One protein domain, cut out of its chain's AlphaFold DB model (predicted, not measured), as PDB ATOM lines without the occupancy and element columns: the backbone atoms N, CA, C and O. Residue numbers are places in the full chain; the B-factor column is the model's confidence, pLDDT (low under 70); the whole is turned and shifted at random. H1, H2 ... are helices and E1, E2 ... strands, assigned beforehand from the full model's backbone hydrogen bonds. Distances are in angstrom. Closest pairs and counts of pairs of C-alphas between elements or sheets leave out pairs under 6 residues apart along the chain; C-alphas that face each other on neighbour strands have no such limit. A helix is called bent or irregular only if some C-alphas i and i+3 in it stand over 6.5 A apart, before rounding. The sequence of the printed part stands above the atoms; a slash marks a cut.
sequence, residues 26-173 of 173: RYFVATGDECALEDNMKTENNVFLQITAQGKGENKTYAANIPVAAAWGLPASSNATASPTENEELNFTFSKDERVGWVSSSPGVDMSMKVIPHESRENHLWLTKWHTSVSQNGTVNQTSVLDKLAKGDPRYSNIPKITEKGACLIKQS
ATOM      1  N   ARG A  26     -26.079 -20.036  29.839       95.38
ATOM      2  CA  ARG A  26     -26.458 -21.448  29.796       95.38
ATOM      3  C   ARG A  26     -26.472 -21.974  31.210       95.38
ATOM      4  O   ARG A  26     -25.504 -21.775  31.929       95.38
ATOM      5  N   TYR A  27     -27.553 -22.625  31.599       94.38
ATOM      6  CA  TYR A  27     -27.822 -22.959  32.982       94.38
ATOM      7  C   TYR A  27     -27.976 -24.462  33.168       94.38
ATOM      8  O   TYR A  27     -28.714 -25.124  32.433       94.38
ATOM      9  N   PHE A  28     -27.309 -24.978  34.193       92.94
ATOM     10  CA  PHE A  28     -27.430 -26.354  34.663       92.94
ATOM     11  C   PHE A  28     -28.269 -26.392  35.934       92.94
ATOM     12  O   PHE A  28     -28.149 -25.494  36.766       92.94
ATOM     13  N   VAL A  29     -29.085 -27.432  36.115       90.50
ATOM     14  CA  VAL A  29     -29.757 -27.653  37.403       90.50
ATOM     15  C   VAL A  29     -28.736 -28.179  38.406       90.50
ATOM     16  O   VAL A  29     -27.985 -29.103  38.100       90.50
ATOM     17  N   ALA A  30     -28.729 -27.605  39.601       90.69
ATOM     18  CA  ALA A  30     -27.911 -28.034  40.721       90.69
ATOM     19  C   ALA A  30     -28.760 -28.630  41.847       90.69
ATOM     20  O   ALA A  30     -29.973 -28.426  41.917       90.69
ATOM     21  N   THR A  31     -28.107 -29.383  42.729       86.44
ATOM     22  CA  THR A  31     -28.756 -30.087  43.836       86.44
ATOM     23  C   THR A  31     -28.778 -29.234  45.098       86.44
ATOM     24  O   THR A  31     -27.732 -28.749  45.538       86.44
ATOM     25  N   GLY A  32     -29.946 -29.156  45.741       84.44
ATOM     26  CA  GLY A  32     -30.091 -28.595  47.087       84.44
ATOM     27  C   GLY A  32     -29.886 -27.078  47.190       84.44
ATOM     28  O   GLY A  32     -29.647 -26.391  46.198       84.44
ATOM     29  N   ASP A  33     -29.967 -26.561  48.419       84.06
ATOM     30  CA  ASP A  33     -29.839 -25.120  48.707       84.06
ATOM     31  C   ASP A  33     -28.407 -24.617  48.514       84.06
ATOM     32  O   ASP A  33     -28.166 -23.443  48.247       84.06
ATOM     33  N   GLU A  34     -27.444 -25.534  48.603       87.06
ATOM     34  CA  GLU A  34     -26.037 -25.250  48.362       87.06
ATOM     35  C   GLU A  34     -25.685 -25.166  46.874       87.06
ATOM     36  O   GLU A  34     -24.514 -24.961  46.545       87.06
ATOM     37  N   CYS A  35     -26.662 -25.331  45.974       89.00
ATOM     38  CA  CYS A  35     -26.464 -25.313  44.527       89.00
ATOM     39  C   CYS A  35     -25.265 -26.183  44.113       89.00
ATOM     40  O   CYS A  35     -24.358 -25.729  43.417       89.00
ATOM     41  N   ALA A  36     -25.223 -27.433  44.578       88.94
ATOM     42  CA  ALA A  36     -24.119 -28.333  44.272       88.94
ATOM     43  C   ALA A  36     -24.273 -28.901  42.854       88.94
ATOM     44  O   ALA A  36     -25.262 -29.575  42.552       88.94
ATOM     45  N   LEU A  37     -23.292 -28.640  41.987       84.44
ATOM     46  CA  LEU A  37     -23.234 -29.182  40.630       84.44
ATOM     47  C   LEU A  37     -22.105 -30.202  40.531       84.44
ATOM     48  O   LEU A  37     -20.932 -29.850  40.653       84.44
ATOM     49  N   GLU A  38     -22.469 -31.461  40.301       78.50
ATOM     50  CA  GLU A  38     -21.498 -32.523  40.053       78.50
ATOM     51  C   GLU A  38     -20.783 -32.283  38.712       78.50
ATOM     52  O   GLU A  38     -21.381 -31.810  37.741       78.50
ATOM     53  N   ASP A  39     -19.486 -32.589  38.632       75.56
ATOM     54  CA  ASP A  39     -18.679 -32.253  37.448       75.56
ATOM     55  C   ASP A  39     -19.143 -32.970  36.171       75.56
ATOM     56  O   ASP A  39     -19.085 -32.401  35.081       75.56
ATOM     57  N   ASN A  40     -19.689 -34.182  36.294       72.25
ATOM     58  CA  ASN A  40     -20.317 -34.924  35.191       72.25
ATOM     59  C   ASN A  40     -21.579 -34.232  34.633       72.25
ATOM     60  O   ASN A  40     -22.017 -34.558  33.528       72.25
ATOM     61  N   MET A  41     -22.167 -33.279  35.363       75.75
ATOM     62  CA  MET A  41     -23.347 -32.539  34.927       75.75
ATOM     63  C   MET A  41     -23.008 -31.310  34.075       75.75
ATOM     64  O   MET A  41     -23.885 -30.815  33.375       75.75
ATOM     65  N   LYS A  42     -21.744 -30.872  34.022       78.69
ATOM     66  CA  LYS A  42     -21.279 -29.717  33.224       78.69
ATOM     67  C   LYS A  42     -21.009 -30.080  31.757       78.69
ATOM     68  O   LYS A  42     -19.934 -29.810  31.227       78.69
ATOM     69  N   THR A  43     -21.961 -30.729  31.090       83.56
ATOM     70  CA  THR A  43     -21.826 -31.101  29.669       83.56
ATOM     71  C   THR A  43     -22.942 -30.495  28.834       83.56
ATOM     72  O   THR A  43     -24.044 -30.285  29.326       83.56
ATOM     73  N   GLU A  44     -22.682 -30.257  27.549       81.88
ATOM     74  CA  GLU A  44     -23.656 -29.711  26.590       81.88
ATOM     75  C   GLU A  44     -25.015 -30.426  26.627       81.88
ATOM     76  O   GLU A  44     -26.066 -29.791  26.550       81.88
ATOM     77  N   ASN A  45     -24.991 -31.746  26.821       82.81
ATOM     78  CA  ASN A  45     -26.180 -32.595  26.866       82.81
ATOM     79  C   ASN A  45     -27.029 -32.402  28.130       82.81
ATOM     80  O   ASN A  45     -28.141 -32.915  28.180       82.81
ATOM     81  N   ASN A  46     -26.515 -31.688  29.133       86.00
ATOM     82  CA  ASN A  46     -27.163 -31.446  30.420       86.00
ATOM     83  C   ASN A  46     -27.588 -29.982  30.606       86.00
ATOM     84  O   ASN A  46     -28.058 -29.618  31.685       86.00
ATOM     85  N   VAL A  47     -27.432 -29.128  29.586       90.25
ATOM     86  CA  VAL A  47     -27.882 -27.733  29.667       90.25
ATOM     87  C   VAL A  47     -29.398 -27.698  29.779       90.25
ATOM     88  O   VAL A  47     -30.126 -28.014  28.838       90.25
ATOM     89  N   PHE A  48     -29.864 -27.285  30.950       90.44
ATOM     90  CA  PHE A  48     -31.274 -27.273  31.277       90.44
ATOM     91  C   PHE A  48     -31.999 -26.118  30.607       90.44
ATOM     92  O   PHE A  48     -32.968 -26.324  29.884       90.44
ATOM     93  N   LEU A  49     -31.502 -24.906  30.833       92.69
ATOM     94  CA  LEU A  49     -32.098 -23.675  30.343       92.69
ATOM     95  C   LEU A  49     -31.003 -22.858  29.679       92.69
ATOM     96  O   LEU A  49     -29.938 -22.653  30.251       92.69
ATOM     97  N   GLN A  50     -31.249 -22.379  28.474       94.50
ATOM     98  CA  GLN A  50     -30.383 -21.406  27.830       94.50
ATOM     99  C   GLN A  50     -31.201 -20.141  27.603       94.50
ATOM    100  O   GLN A  50     -32.345 -20.201  27.163       94.50
ATOM    101  N   ILE A  51     -30.622 -19.007  27.986       95.44
ATOM    102  CA  ILE A  51     -31.224 -17.683  27.900       95.44
ATOM    103  C   ILE A  51     -30.323 -16.819  27.019       95.44
ATOM    104  O   ILE A  51     -29.111 -16.765  27.218       95.44
ATOM    105  N   THR A  52     -30.913 -16.118  26.060       94.94
ATOM    106  CA  THR A  52     -30.215 -15.206  25.150       94.94
ATOM    107  C   THR A  52     -30.853 -13.830  25.233       94.94
ATOM    108  O   THR A  52     -32.074 -13.707  25.116       94.94
ATOM    109  N   ALA A  53     -30.041 -12.793  25.439       93.62
ATOM    110  CA  ALA A  53     -30.532 -11.423  25.426       93.62
ATOM    111  C   ALA A  53     -30.959 -11.007  24.009       93.62
ATOM    112  O   ALA A  53     -30.315 -11.325  23.008       93.62
ATOM    113  N   GLN A  54     -32.053 -10.263  23.927       92.06
ATOM    114  CA  GLN A  54     -32.596  -9.678  22.710       92.06
ATOM    115  C   GLN A  54     -32.836  -8.183  22.946       92.06
ATOM    116  O   GLN A  54     -33.411  -7.782  23.954       92.06
ATOM    117  N   GLY A  55     -32.407  -7.333  22.013       85.31
ATOM    118  CA  GLY A  55     -32.475  -5.880  22.197       85.31
ATOM    119  C   GLY A  55     -31.399  -5.340  23.150       85.31
ATOM    120  O   GLY A  55     -30.423  -6.021  23.458       85.31
ATOM    121  N   LYS A  56     -31.531  -4.070  23.554       80.56
ATOM    122  CA  LYS A  56     -30.572  -3.348  24.411       80.56
ATOM    123  C   LYS A  56     -31.300  -2.335  25.300       80.56
ATOM    124  O   LYS A  56     -32.371  -1.854  24.928       80.56
ATOM    125  N   GLY A  57     -30.672  -1.963  26.418       78.69
ATOM    126  CA  GLY A  57     -31.180  -0.938  27.334       78.69
ATOM    127  C   GLY A  57     -32.540  -1.311  27.927       78.69
ATOM    128  O   GLY A  57     -32.772  -2.470  28.256       78.69
ATOM    129  N   GLU A  58     -33.450  -0.345  28.007       77.00
ATOM    130  CA  GLU A  58     -34.797  -0.516  28.578       77.00
ATOM    131  C   GLU A  58     -35.687  -1.497  27.794       77.00
ATOM    132  O   GLU A  58     -36.632  -2.053  28.339       77.00
ATOM    133  N   ASN A  59     -35.356  -1.770  26.527       82.75
ATOM    134  CA  ASN A  59     -36.067  -2.734  25.681       82.75
ATOM    135  C   ASN A  59     -35.391  -4.117  25.668       82.75
ATOM    136  O   ASN A  59     -35.620  -4.907  24.747       82.75
ATOM    137  N   LYS A  60     -34.502  -4.404  26.631       89.88
ATOM    138  CA  LYS A  60     -33.852  -5.713  26.742       89.88
ATOM    139  C   LYS A  60     -34.903  -6.761  27.113       89.88
ATOM    140  O   LYS A  60     -35.509  -6.726  28.178       89.88
ATOM    141  N   THR A  61     -35.094  -7.705  26.209       93.94
ATOM    142  CA  THR A  61     -35.903  -8.908  26.400       93.94
ATOM    143  C   THR A  61     -34.980 -10.116  26.394       93.94
ATOM    144  O   THR A  61     -33.798 -10.016  26.063       93.94
ATOM    145  N   TYR A  62     -35.501 -11.266  26.782       95.06
ATOM    146  CA  TYR A  62     -34.750 -12.506  26.821       95.06
ATOM    147  C   TYR A  62     -35.536 -13.587  26.104       95.06
ATOM    148  O   TYR A  62     -36.732 -13.742  26.341       95.06
ATOM    149  N   ALA A  63     -34.859 -14.341  25.247       94.12
ATOM    150  CA  ALA A  63     -35.369 -15.585  24.702       94.12
ATOM    151  C   ALA A  63     -34.826 -16.758  25.519       94.12
ATOM    152  O   ALA A  63     -33.662 -16.740  25.909       94.12
ATOM    153  N   ALA A  64     -35.645 -17.778  25.743       94.06
ATOM    154  CA  ALA A  64     -35.257 -18.995  26.433       94.06
ATOM    155  C   ALA A  64     -35.535 -20.237  25.593       94.06
ATOM    156  O   ALA A  64     -36.588 -20.340  24.968       94.06
ATOM    157  N   ASN A  65     -34.633 -21.210  25.652       91.19
ATOM    158  CA  ASN A  65     -34.796 -22.566  25.137       91.19
ATOM    159  C   ASN A  65     -34.430 -23.594  26.220       91.19
ATOM    160  O   ASN A  65     -33.650 -23.303  27.126       91.19
ATOM    161  N   ILE A  66     -34.982 -24.807  26.116       88.44
ATOM    162  CA  ILE A  66     -34.729 -25.918  27.050       88.44
ATOM    163  C   ILE A  66     -34.072 -27.069  26.276       88.44
ATOM    164  O   ILE A  66     -34.783 -27.937  25.763       88.44
ATOM    165  N   PRO A  67     -32.731 -27.081  26.119       87.50
ATOM    166  CA  PRO A  67     -32.040 -28.069  25.284       87.50
ATOM    167  C   PRO A  67     -32.293 -29.522  25.706       87.50
ATOM    168  O   PRO A  67     -32.519 -30.384  24.859       87.50
ATOM    169  N   VAL A  68     -32.332 -29.790  27.012       81.19
ATOM    170  CA  VAL A  68     -32.573 -31.135  27.569       81.19
ATOM    171  C   VAL A  68     -34.016 -31.622  27.445       81.19
ATOM    172  O   VAL A  68     -34.287 -32.763  27.815       81.19
ATOM    173  N   ALA A  69     -34.955 -30.807  26.943       76.62
ATOM    174  CA  ALA A  69     -36.383 -31.124  26.993       76.62
ATOM    175  C   ALA A  69     -36.695 -32.526  26.445       76.62
ATOM    176  O   ALA A  69     -37.334 -33.326  27.126       76.62
ATOM    177  N   ALA A  70     -36.153 -32.869  25.273       70.06
ATOM    178  CA  ALA A  70     -36.354 -34.185  24.666       70.06
ATOM    179  C   ALA A  70     -35.771 -35.332  25.513       70.06
ATOM    180  O   ALA A  70     -36.431 -36.355  25.694       70.06
ATOM    181  N   ALA A  71     -34.565 -35.156  26.065       69.44
ATOM    182  CA  ALA A  71     -33.906 -36.160  26.902       69.44
ATOM    183  C   ALA A  71     -34.651 -36.398  28.226       69.44
ATOM    184  O   ALA A  71     -34.601 -37.491  28.783       69.44
ATOM    185  N   TRP A  72     -35.355 -35.381  28.725       67.25
ATOM    186  CA  TRP A  72     -36.120 -35.441  29.971       67.25
ATOM    187  C   TRP A  72     -37.601 -35.771  29.747       67.25
ATOM    188  O   TRP A  72     -38.401 -35.681  30.675       67.25
ATOM    189  N   GLY A  73     -37.984 -36.147  28.520       61.19
ATOM    190  CA  GLY A  73     -39.372 -36.459  28.174       61.19
ATOM    191  C   GLY A  73     -40.316 -35.261  28.300       61.19
ATOM    192  O   GLY A  73     -41.530 -35.435  28.399       61.19
ATOM    193  N   LEU A  74     -39.768 -34.046  28.315       67.56
ATOM    194  CA  LEU A  74     -40.531 -32.815  28.335       67.56
ATOM    195  C   LEU A  74     -40.975 -32.477  26.911       67.56
ATOM    196  O   LEU A  74     -40.229 -32.673  25.945       67.56
ATOM    197  N   PRO A  75     -42.187 -31.943  26.755       58.25
ATOM    198  CA  PRO A  75     -42.653 -31.499  25.458       58.25
ATOM    199  C   PRO A  75     -41.755 -30.386  24.904       58.25
ATOM    200  O   PRO A  75     -41.607 -29.323  25.499       58.25
ATOM    201  N   ALA A  76     -41.130 -30.659  23.756       57.59
ATOM    202  CA  ALA A  76     -40.220 -29.735  23.096       57.59
ATOM    203  C   ALA A  76     -40.997 -28.541  22.524       57.59
ATOM    204  O   ALA A  76     -41.590 -28.620  21.446       57.59
ATOM    205  N   SER A  77     -41.006 -27.440  23.263       59.47
ATOM    206  CA  SER A  77     -41.476 -26.138  22.808       59.47
ATOM    207  C   SER A  77     -40.267 -25.261  22.488       59.47
ATOM    208  O   SER A  77     -39.414 -25.008  23.343       59.47
ATOM    209  N   SER A  78     -40.173 -24.839  21.232       63.16
ATOM    210  CA  SER A  78     -39.064 -24.055  20.703       63.16
ATOM    211  C   SER A  78     -39.290 -22.573  20.976       63.16
ATOM    212  O   SER A  78     -40.054 -21.929  20.265       63.16
ATOM    213  N   ASN A  79     -38.556 -22.059  21.958       75.25
ATOM    214  CA  ASN A  79     -38.348 -20.642  22.250       75.25
ATOM    215  C   ASN A  79     -39.537 -19.915  22.905       75.25
ATOM    216  O   ASN A  79     -40.615 -19.803  22.334       75.25
ATOM    217  N   ALA A  80     -39.303 -19.363  24.094       88.12
ATOM    218  CA  ALA A  80     -40.183 -18.403  24.759       88.12
ATOM    219  C   ALA A  80     -39.456 -17.068  24.910       88.12
ATOM    220  O   ALA A  80     -38.236 -17.060  25.048       88.12
ATOM    221  N   THR A  81     -40.182 -15.954  24.926       91.75
ATOM    222  CA  THR A  81     -39.613 -14.634  25.220       91.75
ATOM    223  C   THR A  81     -40.220 -14.050  26.490       91.75
ATOM    224  O   THR A  81     -41.378 -14.311  26.816       91.75
ATOM    225  N   ALA A  82     -39.426 -13.282  27.231       94.06
ATOM    226  CA  ALA A  82     -39.865 -12.571  28.423       94.06
ATOM    227  C   ALA A  82     -39.078 -11.266  28.595       94.06
ATOM    228  O   ALA A  82     -37.901 -11.185  28.242       94.06
ATOM    229  N   SER A  83     -39.726 -10.261  29.176       93.00
ATOM    230  CA  SER A  83     -39.062  -9.054  29.676       93.00
ATOM    231  C   SER A  83     -38.871  -9.177  31.188       93.00
ATOM    232  O   SER A  83     -39.765  -9.729  31.843       93.00
ATOM    233  N   PRO A  84     -37.768  -8.663  31.761       92.31
ATOM    234  CA  PRO A  84     -37.629  -8.549  33.209       92.31
ATOM    235  C   PRO A  84     -38.767  -7.725  33.804       92.31
ATOM    236  O   PRO A  84     -39.167  -6.706  33.240       92.31
ATOM    237  N   THR A  85     -39.276  -8.156  34.950       91.50
ATOM    238  CA  THR A  85     -40.137  -7.321  35.794       91.50
ATOM    239  C   THR A  85     -39.296  -6.336  36.613       91.50
ATOM    240  O   THR A  85     -38.070  -6.433  36.654       91.50
ATOM    241  N   GLU A  86     -39.954  -5.422  37.329       87.56
ATOM    242  CA  GLU A  86     -39.297  -4.501  38.273       87.56
ATOM    243  C   GLU A  86     -38.533  -5.224  39.399       87.56
ATOM    244  O   GLU A  86     -37.591  -4.670  39.953       87.56
ATOM    245  N   ASN A  87     -38.903  -6.475  39.702       89.00
ATOM    246  CA  ASN A  87     -38.258  -7.318  40.715       89.00
ATOM    247  C   ASN A  87     -37.218  -8.280  40.110       89.00
ATOM    248  O   ASN A  87     -36.913  -9.305  40.716       89.00
ATOM    249  N   GLU A  88     -36.738  -8.004  38.894       91.56
ATOM    250  CA  GLU A  88     -35.794  -8.860  38.166       91.56
ATOM    251  C   GLU A  88     -36.309 -10.299  37.977       91.56
ATOM    252  O   GLU A  88     -35.585 -11.274  38.135       91.56
ATOM    253  N   GLU A  89     -37.583 -10.474  37.626       95.38
ATOM    254  CA  GLU A  89     -38.125 -11.804  37.320       95.38
ATOM    255  C   GLU A  89     -38.275 -12.012  35.812       95.38
ATOM    256  O   GLU A  89     -38.760 -11.123  35.108       95.38
ATOM    257  N   LEU A  90     -37.978 -13.221  35.324       96.44
ATOM    258  CA  LEU A  90     -38.352 -13.652  33.975       96.44
ATOM    259  C   LEU A  90     -39.414 -14.745  34.035       96.44
ATOM    260  O   LEU A  90     -39.221 -15.790  34.656       96.44
ATOM    261  N   ASN A  91     -40.531 -14.502  33.347       96.56
ATOM    262  CA  ASN A  91     -41.652 -15.428  33.231       96.56
ATOM    263  C   ASN A  91     -41.771 -15.917  31.787       96.56
ATOM    264  O   ASN A  91     -42.394 -15.268  30.949       96.56
ATOM    265  N   PHE A  92     -41.178 -17.070  31.499       94.56
ATOM    266  CA  PHE A  92     -41.242 -17.690  30.183       94.56
ATOM    267  C   PHE A  92     -42.515 -18.517  30.043       94.56
ATOM    268  O   PHE A  92     -42.837 -19.330  30.913       94.56
ATOM    269  N   THR A  93     -43.218 -18.333  28.928       92.00
ATOM    270  CA  THR A  93     -44.333 -19.195  28.533       92.00
ATOM    271  C   THR A  93     -44.000 -19.829  27.203       92.00
ATOM    272  O   THR A  93     -43.800 -19.134  26.210       92.00
ATOM    273  N   PHE A  94     -43.922 -21.148  27.197       88.69
ATOM    274  CA  PHE A  94     -43.693 -21.928  26.005       88.69
ATOM    275  C   PHE A  94     -44.975 -22.659  25.643       88.69
ATOM    276  O   PHE A  94     -45.602 -23.252  26.518       88.69
ATOM    277  N   SER A  95     -45.339 -22.659  24.369       85.69
ATOM    278  CA  SER A  95     -46.521 -23.367  23.905       85.69
ATOM    279  C   SER A  95     -46.232 -24.171  22.645       85.69
ATOM    280  O   SER A  95     -45.306 -23.898  21.876       85.69
ATOM    281  N   LYS A  96     -47.024 -25.216  22.461       83.06
ATOM    282  CA  LYS A  96     -47.112 -26.007  21.244       83.06
ATOM    283  C   LYS A  96     -48.570 -26.390  21.076       83.06
ATOM    284  O   LYS A  96     -49.113 -27.083  21.928       83.06
ATOM    285  N   ASP A  97     -49.178 -25.985  19.974       81.81
ATOM    286  CA  ASP A  97     -50.589 -26.276  19.743       81.81
ATOM    287  C   ASP A  97     -50.847 -27.771  19.515       81.81
ATOM    288  O   ASP A  97     -50.022 -28.499  18.942       81.81
ATOM    289  N   GLU A  98     -52.034 -28.217  19.932       80.19
ATOM    290  CA  GLU A  98     -52.543 -29.541  19.595       80.19
ATOM    291  C   GLU A  98     -52.707 -29.648  18.076       80.19
ATOM    292  O   GLU A  98     -53.251 -28.759  17.417       80.19
ATOM    293  N   ARG A  99     -52.246 -30.759  17.496       77.81
ATOM    294  CA  ARG A  99     -52.443 -31.046  16.071       77.81
ATOM    295  C   ARG A  99     -53.203 -32.340  15.933       77.81
ATOM    296  O   ARG A  99     -52.664 -33.408  16.203       77.81
ATOM    297  N   VAL A 100     -54.439 -32.239  15.466       75.06
ATOM    298  CA  VAL A 100     -55.272 -33.394  15.140       75.06
ATOM    299  C   VAL A 100     -55.143 -33.658  13.642       75.06
ATOM    300  O   VAL A 100     -55.567 -32.848  12.821       75.06
ATOM    301  N   GLY A 101     -54.505 -34.770  13.278       72.62
ATOM    302  CA  GLY A 101     -54.370 -35.225  11.895       72.62
ATOM    303  C   GLY A 101     -55.068 -36.564  11.672       72.62
ATOM    304  O   GLY A 101     -55.261 -37.327  12.612       72.62
ATOM    305  N   TRP A 102     -55.397 -36.873  10.413       60.47
ATOM    306  CA  TRP A 102     -56.006 -38.158  10.021       60.47
ATOM    307  C   TRP A 102     -55.131 -39.350  10.450       60.47
ATOM    308  O   TRP A 102     -55.640 -40.343  10.956       60.47
ATOM    309  N   VAL A 103     -53.805 -39.249  10.284       65.75
ATOM    310  CA  VAL A 103     -52.860 -40.360  10.526       65.75
ATOM    311  C   VAL A 103     -52.262 -40.338  11.938       65.75
ATOM    312  O   VAL A 103     -51.961 -41.389  12.498       65.75
ATOM    313  N   SER A 104     -52.091 -39.156  12.537       64.69
ATOM    314  CA  SER A 104     -51.556 -39.013  13.893       64.69
ATOM    315  C   SER A 104     -52.011 -37.711  14.542       64.69
ATOM    316  O   SER A 104     -51.966 -36.656  13.905       64.69
ATOM    317  N   SER A 105     -52.364 -37.772  15.824       72.81
ATOM    318  CA  SER A 105     -52.580 -36.603  16.680       72.81
ATOM    319  C   SER A 105     -51.346 -36.332  17.545       72.81
ATOM    320  O   SER A 105     -50.786 -37.276  18.104       72.81
ATOM    321  N   SER A 106     -50.957 -35.069  17.726       76.06
ATOM    322  CA  SER A 106     -49.981 -34.665  18.745       76.06
ATOM    323  C   SER A 106     -50.640 -33.773  19.794       76.06
ATOM    324  O   SER A 106     -51.341 -32.841  19.393       76.06
ATOM    325  N   PRO A 107     -50.390 -34.002  21.096       83.12
ATOM    326  CA  PRO A 107     -50.982 -33.198  22.156       83.12
ATOM    327  C   PRO A 107     -50.509 -31.746  22.080       83.12
ATOM    328  O   PRO A 107     -49.378 -31.475  21.656       83.12
ATOM    329  N   GLY A 108     -51.379 -30.839  22.513       85.75
ATOM    330  CA  GLY A 108     -51.024 -29.464  22.811       85.75
ATOM    331  C   GLY A 108     -50.366 -29.373  24.179       85.75
ATOM    332  O   GLY A 108     -50.600 -30.198  25.065       85.75
ATOM    333  N   VAL A 109     -49.479 -28.403  24.340       85.38
ATOM    334  CA  VAL A 109     -48.687 -28.221  25.548       85.38
ATOM    335  C   VAL A 109     -48.496 -26.744  25.805       85.38
ATOM    336  O   VAL A 109     -47.996 -26.045  24.934       85.38
ATOM    337  N   ASP A 110     -48.756 -26.326  27.038       88.62
ATOM    338  CA  ASP A 110     -48.312 -25.045  27.577       88.62
ATOM    339  C   ASP A 110     -47.401 -25.275  28.778       88.62
ATOM    340  O   ASP A 110     -47.673 -26.103  29.647       88.62
ATOM    341  N   MET A 111     -46.316 -24.522  28.861       89.31
ATOM    342  CA  MET A 111     -45.353 -24.590  29.946       89.31
ATOM    343  C   MET A 111     -45.019 -23.185  30.424       89.31
ATOM    344  O   MET A 111     -44.647 -22.326  29.635       89.31
ATOM    345  N   SER A 112     -45.112 -22.959  31.731       92.19
ATOM    346  CA  SER A 112     -44.767 -21.688  32.369       92.19
ATOM    347  C   SER A 112     -43.598 -21.896  33.321       92.19
ATOM    348  O   SER A 112     -43.681 -22.738  34.221       92.19
ATOM    349  N   MET A 113     -42.532 -21.122  33.133       93.75
ATOM    350  CA  MET A 113     -41.344 -21.127  33.981       93.75
ATOM    351  C   MET A 113     -41.058 -19.728  34.517       93.75
ATOM    352  O   MET A 113     -41.078 -18.765  33.754       93.75
ATOM    353  N   LYS A 114     -40.771 -19.623  35.817       96.56
ATOM    354  CA  LYS A 114     -40.312 -18.380  36.449       96.56
ATOM    355  C   LYS A 114     -38.900 -18.565  36.972       96.56
ATOM    356  O   LYS A 114     -38.681 -19.467  37.781       96.56
ATOM    357  N   VAL A 115     -37.991 -17.688  36.558       96.94
ATOM    358  CA  VAL A 115     -36.645 -17.594  37.128       96.94
ATOM    359  C   VAL A 115     -36.410 -16.233  37.771       96.94
ATOM    360  O   VAL A 115     -36.911 -15.221  37.278       96.94
ATOM    361  N   ILE A 116     -35.651 -16.229  38.865       96.25
ATOM    362  CA  ILE A 116     -35.222 -15.028  39.593       96.25
ATOM    363  C   ILE A 116     -33.732 -15.145  39.953       96.25
ATOM    364  O   ILE A 116     -33.254 -16.275  40.099       96.25
ATOM    365  N   PRO A 117     -32.988 -14.037  40.109       95.12
ATOM    366  CA  PRO A 117     -31.619 -14.055  40.607       95.12
ATOM    367  C   PRO A 117     -31.507 -14.750  41.960       95.12
ATOM    368  O   PRO A 117     -32.393 -14.660  42.813       95.12
ATOM    369  N   HIS A 118     -30.402 -15.457  42.169       93.00
ATOM    370  CA  HIS A 118     -30.104 -16.028  43.470       93.00
ATOM    371  C   HIS A 118     -29.633 -14.932  44.436       93.00
ATOM    372  O   HIS A 118     -28.638 -14.259  44.191       93.00
ATOM    373  N   GLU A 119     -30.300 -14.821  45.587       89.56
ATOM    374  CA  GLU A 119     -30.097 -13.748  46.576       89.56
ATOM    375  C   GLU A 119     -28.633 -13.586  47.038       89.56
ATOM    376  O   GLU A 119     -28.169 -12.478  47.281       89.56
ATOM    377  N   SER A 120     -27.903 -14.700  47.189       87.94
ATOM    378  CA  SER A 120     -26.550 -14.715  47.768       87.94
ATOM    379  C   SER A 120     -25.445 -15.266  46.857       87.94
ATOM    380  O   SER A 120     -24.346 -15.529  47.346       87.94
ATOM    381  N   ARG A 121     -25.725 -15.539  45.574       89.75
ATOM    382  CA  ARG A 121     -24.762 -16.179  44.658       89.75
ATOM    383  C   ARG A 121     -24.835 -15.531  43.286       89.75
ATOM    384  O   ARG A 121     -25.852 -15.619  42.608       89.75
ATOM    385  N   GLU A 122     -23.735 -14.925  42.861       89.88
ATOM    386  CA  GLU A 122     -23.607 -14.409  41.497       89.88
ATOM    387  C   GLU A 122     -23.711 -15.545  40.476       89.88
ATOM    388  O   GLU A 122     -23.305 -16.673  40.760       89.88
ATOM    389  N   ASN A 123     -24.217 -15.255  39.274       91.94
ATOM    390  CA  ASN A 123     -24.332 -16.230  38.183       91.94
ATOM    391  C   ASN A 123     -25.220 -17.448  38.514       91.94
ATOM    392  O   ASN A 123     -25.092 -18.507  37.897       91.94
ATOM    393  N   HIS A 124     -26.130 -17.306  39.478       94.12
ATOM    394  CA  HIS A 124     -27.103 -18.327  39.848       94.12
ATOM    395  C   HIS A 124     -28.523 -17.775  39.738       94.12
ATOM    396  O   HIS A 124     -28.774 -16.601  40.010       94.12
ATOM    397  N   LEU A 125     -29.463 -18.644  39.375       95.94
ATOM    398  CA  LEU A 125     -30.893 -18.352  39.376       95.94
ATOM    399  C   LEU A 125     -31.645 -19.372  40.232       95.94
ATOM    400  O   LEU A 125     -31.247 -20.532  40.335       95.94
ATOM    401  N   TRP A 126     -32.788 -18.960  40.762       95.75
ATOM    402  CA  TRP A 126     -33.821 -19.867  41.246       95.75
ATOM    403  C   TRP A 126     -34.885 -20.069  40.175       95.75
ATOM    404  O   TRP A 126     -35.486 -19.101  39.716       95.75
ATOM    405  N   LEU A 127     -35.174 -21.321  39.820       95.50
ATOM    406  CA  LEU A 127     -36.406 -21.701  39.130       95.50
ATOM    407  C   LEU A 127     -37.506 -21.910  40.175       95.50
ATOM    408  O   LEU A 127     -37.582 -22.967  40.803       95.50
ATOM    409  N   THR A 128     -38.358 -20.904  40.344       94.62
ATOM    410  CA  THR A 128     -39.378 -20.848  41.409       94.62
ATOM    411  C   THR A 128     -40.770 -21.250  40.935       94.62
ATOM    412  O   THR A 128     -41.667 -21.499  41.738       94.62
ATOM    413  N   LYS A 129     -40.972 -21.351  39.618       93.88
ATOM    414  CA  LYS A 129     -42.190 -21.908  39.026       93.88
ATOM    415  C   LYS A 129     -41.824 -22.766  37.835       93.88
ATOM    416  O   LYS A 129     -41.068 -22.329  36.975       93.88
ATOM    417  N   TRP A 130     -42.433 -23.943  37.758       90.44
ATOM    418  CA  TRP A 130     -42.449 -24.758  36.554       90.44
ATOM    419  C   TRP A 130     -43.764 -25.528  36.488       90.44
ATOM    420  O   TRP A 130     -43.992 -26.479  37.233       90.44
ATOM    421  N   HIS A 131     -44.655 -25.068  35.618       90.69
ATOM    422  CA  HIS A 131     -45.971 -25.653  35.419       90.69
ATOM    423  C   HIS A 131     -46.120 -26.115  33.977       90.69
ATOM    424  O   HIS A 131     -45.696 -25.405  33.069       90.69
ATOM    425  N   THR A 132     -46.751 -27.265  33.772       87.62
ATOM    426  CA  THR A 132     -47.060 -27.807  32.447       87.62
ATOM    427  C   THR A 132     -48.537 -28.152  32.357       87.62
ATOM    428  O   THR A 132     -49.071 -28.827  33.238       87.62
ATOM    429  N   SER A 133     -49.173 -27.737  31.272       88.62
ATOM    430  CA  SER A 133     -50.515 -28.113  30.859       88.62
ATOM    431  C   SER A 133     -50.397 -28.925  29.576       88.62
ATOM    432  O   SER A 133     -49.728 -28.492  28.644       88.62
ATOM    433  N   VAL A 134     -51.006 -30.105  29.528       86.69
ATOM    434  CA  VAL A 134     -51.045 -30.954  28.333       86.69
ATOM    435  C   VAL A 134     -52.498 -31.117  27.917       86.69
ATOM    436  O   VAL A 134     -53.301 -31.635  28.694       86.69
ATOM    437  N   SER A 135     -52.832 -30.675  26.709       86.62
ATOM    438  CA  SER A 135     -54.149 -30.831  26.098       86.62
ATOM    439  C   SER A 135     -54.138 -31.947  25.054       86.62
ATOM    440  O   SER A 135     -53.247 -32.039  24.211       86.62
ATOM    441  N   GLN A 136     -55.121 -32.840  25.119       83.81
ATOM    442  CA  GLN A 136     -55.310 -33.884  24.117       83.81
ATOM    443  C   GLN A 136     -56.783 -34.271  24.032       83.81
ATOM    444  O   GLN A 136     -57.393 -34.626  25.044       83.81
ATOM    445  N   ASN A 137     -57.353 -34.240  22.826       83.06
ATOM    446  CA  ASN A 137     -58.749 -34.591  22.551       83.06
ATOM    447  C   ASN A 137     -59.735 -33.863  23.487       83.06
ATOM    448  O   ASN A 137     -60.661 -34.464  24.030       83.06
ATOM    449  N   GLY A 138     -59.494 -32.572  23.742       80.81
ATOM    450  CA  GLY A 138     -60.315 -31.747  24.637       80.81
ATOM    451  C   GLY A 138     -60.124 -32.002  26.141       80.81
ATOM    452  O   GLY A 138     -60.731 -31.304  26.949       80.81
ATOM    453  N   THR A 139     -59.274 -32.952  26.540       85.62
ATOM    454  CA  THR A 139     -58.884 -33.156  27.946       85.62
ATOM    455  C   THR A 139     -57.625 -32.358  28.253       85.62
ATOM    456  O   THR A 139     -56.659 -32.438  27.500       85.62
ATOM    457  N   VAL A 140     -57.610 -31.625  29.368       87.62
ATOM    458  CA  VAL A 140     -56.452 -30.836  29.818       87.62
ATOM    459  C   VAL A 140     -55.937 -31.379  31.146       87.62
ATOM    460  O   VAL A 140     -56.678 -31.445  32.124       87.62
ATOM    461  N   ASN A 141     -54.654 -31.735  31.189       87.00
ATOM    462  CA  ASN A 141     -53.962 -32.186  32.390       87.00
ATOM    463  C   ASN A 141     -52.915 -31.160  32.813       87.00
ATOM    464  O   ASN A 141     -51.940 -30.927  32.102       87.00
ATOM    465  N   GLN A 142     -53.099 -30.584  33.997       89.12
ATOM    466  CA  GLN A 142     -52.175 -29.617  34.586       89.12
ATOM    467  C   GLN A 142     -51.268 -30.282  35.621       89.12
ATOM    468  O   GLN A 142     -51.681 -31.173  36.364       89.12
ATOM    469  N   THR A 143     -50.004 -29.872  35.681       87.44
ATOM    470  CA  THR A 143     -49.016 -30.419  36.618       87.44
ATOM    471  C   THR A 143     -48.018 -29.342  37.033       87.44
ATOM    472  O   THR A 143     -47.402 -28.700  36.187       87.44
ATOM    473  N   SER A 144     -47.826 -29.165  38.346       89.38
ATOM    474  CA  SER A 144     -46.649 -28.471  38.887       89.38
ATOM    475  C   SER A 144     -45.463 -29.435  38.856       89.38
ATOM    476  O   SER A 144     -45.456 -30.429  39.583       89.38
ATOM    477  N   VAL A 145     -44.484 -29.173  37.992       86.31
ATOM    478  CA  VAL A 145     -43.290 -30.019  37.847       86.31
ATOM    479  C   VAL A 145     -42.412 -29.908  39.089       86.31
ATOM    480  O   VAL A 145     -41.931 -30.929  39.574       86.31
ATOM    481  N   LEU A 146     -42.277 -28.706  39.668       87.12
ATOM    482  CA  LEU A 146     -41.541 -28.525  40.925       87.12
ATOM    483  C   LEU A 146     -42.165 -29.341  42.064       87.12
ATOM    484  O   LEU A 146     -41.451 -30.051  42.760       87.12
ATOM    485  N   ASP A 147     -43.494 -29.361  42.206       87.31
ATOM    486  CA  ASP A 147     -44.137 -30.160  43.262       87.31
ATOM    487  C   ASP A 147     -43.877 -31.661  43.082       87.31
ATOM    488  O   ASP A 147     -43.741 -32.401  44.057       87.31
ATOM    489  N   LYS A 148     -43.850 -32.134  41.830       85.31
ATOM    490  CA  LYS A 148     -43.549 -33.535  41.513       85.31
ATOM    491  C   LYS A 148     -42.088 -33.871  41.803       85.31
ATOM    492  O   LYS A 148     -41.832 -34.926  42.379       85.31
ATOM    493  N   LEU A 149     -41.166 -32.969  41.473       82.06
ATOM    494  CA  LEU A 149     -39.743 -33.075  41.804       82.06
ATOM    495  C   LEU A 149     -39.511 -33.121  43.316       82.06
ATOM    496  O   LEU A 149     -38.852 -34.036  43.804       82.06
ATOM    497  N   ALA A 150     -40.115 -32.197  44.066       82.88
ATOM    498  CA  ALA A 150     -40.017 -32.148  45.525       82.88
ATOM    499  C   ALA A 150     -40.554 -33.429  46.189       82.88
ATOM    500  O   ALA A 150     -40.026 -33.883  47.200       82.88
ATOM    501  N   LYS A 151     -41.581 -34.054  45.596       85.38
ATOM    502  CA  LYS A 151     -42.162 -35.327  46.059       85.38
ATOM    503  C   LYS A 151     -41.419 -36.570  45.554       85.38
ATOM    504  O   LYS A 151     -41.837 -37.678  45.880       85.38
ATOM    505  N   GLY A 152     -40.353 -36.407  44.768       79.88
ATOM    506  CA  GLY A 152     -39.571 -37.517  44.225       79.88
ATOM    507  C   GLY A 152     -40.336 -38.386  43.222       79.88
ATOM    508  O   GLY A 152     -40.160 -39.602  43.218       79.88
ATOM    509  N   ASP A 153     -41.210 -37.795  42.399       82.44
ATOM    510  CA  ASP A 153     -41.924 -38.526  41.345       82.44
ATOM    511  C   ASP A 153     -40.910 -39.222  40.405       82.44
ATOM    512  O   ASP A 153     -40.059 -38.542  39.820       82.44
ATOM    513  N   PRO A 154     -40.984 -40.560  40.231       80.75
ATOM    514  CA  PRO A 154     -39.994 -41.330  39.473       80.75
ATOM    515  C   PRO A 154     -39.796 -40.869  38.027       80.75
ATOM    516  O   PRO A 154     -38.745 -41.121  37.446       80.75
ATOM    517  N   ARG A 155     -40.777 -40.175  37.438       75.19
ATOM    518  CA  ARG A 155     -40.670 -39.636  36.071       75.19
ATOM    519  C   ARG A 155     -39.597 -38.559  35.934       75.19
ATOM    520  O   ARG A 155     -39.141 -38.306  34.826       75.19
ATOM    521  N   TYR A 156     -39.192 -37.949  37.044       75.75
ATOM    522  CA  TYR A 156     -38.179 -36.903  37.085       75.75
ATOM    523  C   TYR A 156     -36.914 -37.341  37.833       75.75
ATOM    524  O   TYR A 156     -36.159 -36.500  38.310       75.75
ATOM    525  N   SER A 157     -36.648 -38.650  37.922       73.19
ATOM    526  CA  SER A 157     -35.488 -39.200  38.646       73.19
ATOM    527  C   SER A 157     -34.129 -38.715  38.129       73.19
ATOM    528  O   SER A 157     -33.139 -38.809  38.846       73.19
ATOM    529  N   ASN A 158     -34.079 -38.226  36.888       71.50
ATOM    530  CA  ASN A 158     -32.864 -37.720  36.243       71.50
ATOM    531  C   ASN A 158     -32.643 -36.218  36.472       71.50
ATOM    532  O   ASN A 158     -31.659 -35.665  35.985       71.50
ATOM    533  N   ILE A 159     -33.562 -35.548  37.171       76.25
ATOM    534  CA  ILE A 159     -33.447 -34.136  37.521       76.25
ATOM    535  C   ILE A 159     -32.907 -34.055  38.956       76.25
ATOM    536  O   ILE A 159     -33.432 -34.744  39.837       76.25
ATOM    537  N   PRO A 160     -31.882 -33.225  39.217       79.19
ATOM    538  CA  PRO A 160     -31.378 -32.996  40.566       79.19
ATOM    539  C   PRO A 160     -32.480 -32.637  41.567       79.19
ATOM    540  O   PRO A 160     -33.471 -31.983  41.227       79.19
ATOM    541  N   LYS A 161     -32.298 -33.053  42.826       78.19
ATOM    542  CA  LYS A 161     -33.256 -32.746  43.894       78.19
ATOM    543  C   LYS A 161     -33.328 -31.239  44.123       78.19
ATOM    544  O   LYS A 161     -32.303 -30.582  44.312       78.19
ATOM    545  N   ILE A 162     -34.555 -30.735  44.157       83.69
ATOM    546  CA  ILE A 162     -34.864 -29.324  44.383       83.69
ATOM    547  C   ILE A 162     -35.147 -29.053  45.864       83.69
ATOM    548  O   ILE A 162     -35.305 -29.993  46.648       83.69
ATOM    549  N   THR A 163     -35.250 -27.780  46.235       81.56
ATOM    550  CA  THR A 163     -35.587 -27.365  47.604       81.56
ATOM    551  C   THR A 163     -36.936 -26.667  47.663       81.56
ATOM    552  O   THR A 163     -37.616 -26.517  46.646       81.56
ATOM    553  N   GLU A 164     -37.343 -26.236  48.857       79.81
ATOM    554  CA  GLU A 164     -38.572 -25.454  49.043       79.81
ATOM    555  C   GLU A 164     -38.539 -24.122  48.275       79.81
ATOM    556  O   GLU A 164     -39.587 -23.622  47.870       79.81
ATOM    557  N   LYS A 165     -37.341 -23.571  48.022       82.62
ATOM    558  CA  LYS A 165     -37.150 -22.357  47.215       82.62
ATOM    559  C   LYS A 165     -37.269 -22.608  45.707       82.62
ATOM    560  O   LYS A 165     -37.431 -21.659  44.944       82.62
ATOM    561  N   GLY A 166     -37.206 -23.866  45.274       88.69
ATOM    562  CA  GLY A 166     -37.230 -24.268  43.872       88.69
ATOM    563  C   GLY A 166     -35.948 -24.975  43.439       88.69
ATOM    564  O   GLY A 166     -35.209 -25.529  44.254       88.69
ATOM    565  N   ALA A 167     -35.701 -25.002  42.130       91.56
ATOM    566  CA  ALA A 167     -34.486 -25.600  41.580       91.56
ATOM    567  C   ALA A 167     -33.393 -24.536  41.437       91.56
ATOM    568  O   ALA A 167     -33.636 -23.493  40.824       91.56
ATOM    569  N   CYS A 168     -32.197 -24.799  41.963       93.81
ATOM    570  CA  CYS A 168     -31.067 -23.908  41.738       93.81
ATOM    571  C   CYS A 168     -30.499 -24.125  40.333       93.81
ATOM    572  O   CYS A 168     -30.297 -25.264  39.907       93.81
ATOM    573  N   LEU A 169     -30.237 -23.035  39.620       94.56
ATOM    574  CA  LEU A 169     -29.673 -23.026  38.279       94.56
ATOM    575  C   LEU A 169     -28.322 -22.311  38.292       94.56
ATOM    576  O   LEU A 169     -28.248 -21.156  38.703       94.56
ATOM    577  N   ILE A 170     -27.270 -22.963  37.804       94.12
ATOM    578  CA  ILE A 170     -25.915 -22.394  37.750       94.12
ATOM    579  C   ILE A 170     -25.571 -22.029  36.316       94.12
ATOM    580  O   ILE A 170     -25.631 -22.892  35.436       94.12
ATOM    581  N   LYS A 171     -25.181 -20.773  36.088       94.31
ATOM    582  CA  LYS A 171     -24.693 -20.301  34.791       94.31
ATOM    583  C   LYS A 171     -23.309 -20.887  34.503       94.31
ATOM    584  O   LYS A 171     -22.421 -20.871  35.352       94.31
ATOM    585  N   GLN A 172     -23.127 -21.382  33.287       89.62
ATOM    586  CA  GLN A 172     -21.826 -21.747  32.744       89.62
ATOM    587  C   GLN A 172     -20.975 -20.480  32.611       89.62
ATOM    588  O   GLN A 172     -21.358 -19.566  31.878       89.62
ATOM    589  N   SER A 173     -19.865 -20.436  33.347       66.94
ATOM    590  CA  SER A 173     -18.819 -19.412  33.235       66.94
ATOM    591  C   SER A 173     -18.027 -19.547  31.942       66.94
ATOM    592  O   SER A 173     -17.699 -20.714  31.616       66.94
TER     593      SER A 173
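Overview. This is residues 26 to 173 of the 173 residues of an uncharacterized protein of Idiomarinaceae bacterium (UniProt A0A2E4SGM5). A small, irregular barrel, nearly closed, is made by eight antiparallel strands of one twisted sheet, in the ring E1, E2, E3, E4, E5, E6, E7, E9 and back to E1, with the gap where the edge strands E4 and E5 come together without being neighbours. The long strands E6 and E7 run on beyond the ring, E8 folds back along the far part of E7 outside it, and the link from E5 to E6 lies at this end of the longest axis; the short helix H1 packs beside E7. The printed part has 148 residues, with nine named strands and one named helix; along the chain, H1 comes between E8 and E9; the sheet is branched, with three neighbours for E7, the class is mostly strand, and under half of the residues are in named elements. The whole is compact, with a radius of gyration of the C-alphas of 15.9 A and spans of 52 by 39 by 27 A.

Arrangement. In the branched sheet E7, residues 124 to 136, has three neighbours. E6, residues 108 to 117, lies on one side of it, antiparallel at 169 degrees, with N 110 and O 133 at 2.9 A. On the other side are E8, residues 139 to 144, beside residues 131 to 136, and E9, residues 167 to 171, beside residues 124 to 127. E7 and E8 form a hairpin, with N 134 and O 141 at 2.9 A. E7 and E9 are antiparallel at 118 degrees, with N 127 and O 167 at 2.8 A. E5, residues 90 to 96, is an edge strand and forms a hairpin with E6, with N 92 and O 113 at 2.8 A. E1, residues 26 to 30, is the antiparallel neighbour of E9, with N 30 and O 168 at 2.8 A. E2, residues 49 to 54, lies on the other side of E1, with N 27 and O 49 at 2.7 A. E3, residues 61 to 65, forms a hairpin with E2, with N 52 and O 63 at 2.8 A. E4, residues 80 to 82, forms a hairpin with E3, with N 64 and O 80 at 2.8 A. E1 E2 E3 E4 and E5 E6 E7 E8 are each a meander, each strand the antiparallel neighbour of the one before. The closest C-alphas of E4 and E5 are those of Ala 80 and Phe 94, 5.1 A. E2 and E6 are apart. H1, residues 145 to 150, is on the sheet but at the sheet's level, with a height over the sheet of 2.2 A; its closest C-alpha pair with E7 is Val 145 and Trp 130, 5.5 A. Every O i to N i+4 pair of H1 is within hydrogen-bond range.

Along the chain. E1 begins at C-alpha 26, (-26.458, -21.448, 29.796). E2 is 16.0 A long from first to last C-alpha, E3 13.8 A, and E4 has three residues. E5 measures 19.8 A and E6 30.5 A. E7, the longest strand, covers 35.8 A and ends at C-alpha 136, (-55.310, -33.884, 24.117). E8 is 17.1 A long, H1 8.6 A. E9 ends at C-alpha 171, (-24.693, -20.301, 34.791).

Size, cuts and confidence. The two C-alphas farthest apart are those of Trp 102 and Ser 120, 53.3 A. The printed part has no cut. The links E1 to E2, E3 to E4, E5 to E6 and H1 to E9 are long. Residues 99 to 100 pair with residues 105 to 106, antiparallel, within the link E5 to E6. The mean pLDDT of the printed part is 85.0, and residues 71 to 78, 102 to 104 and 173 are under 70.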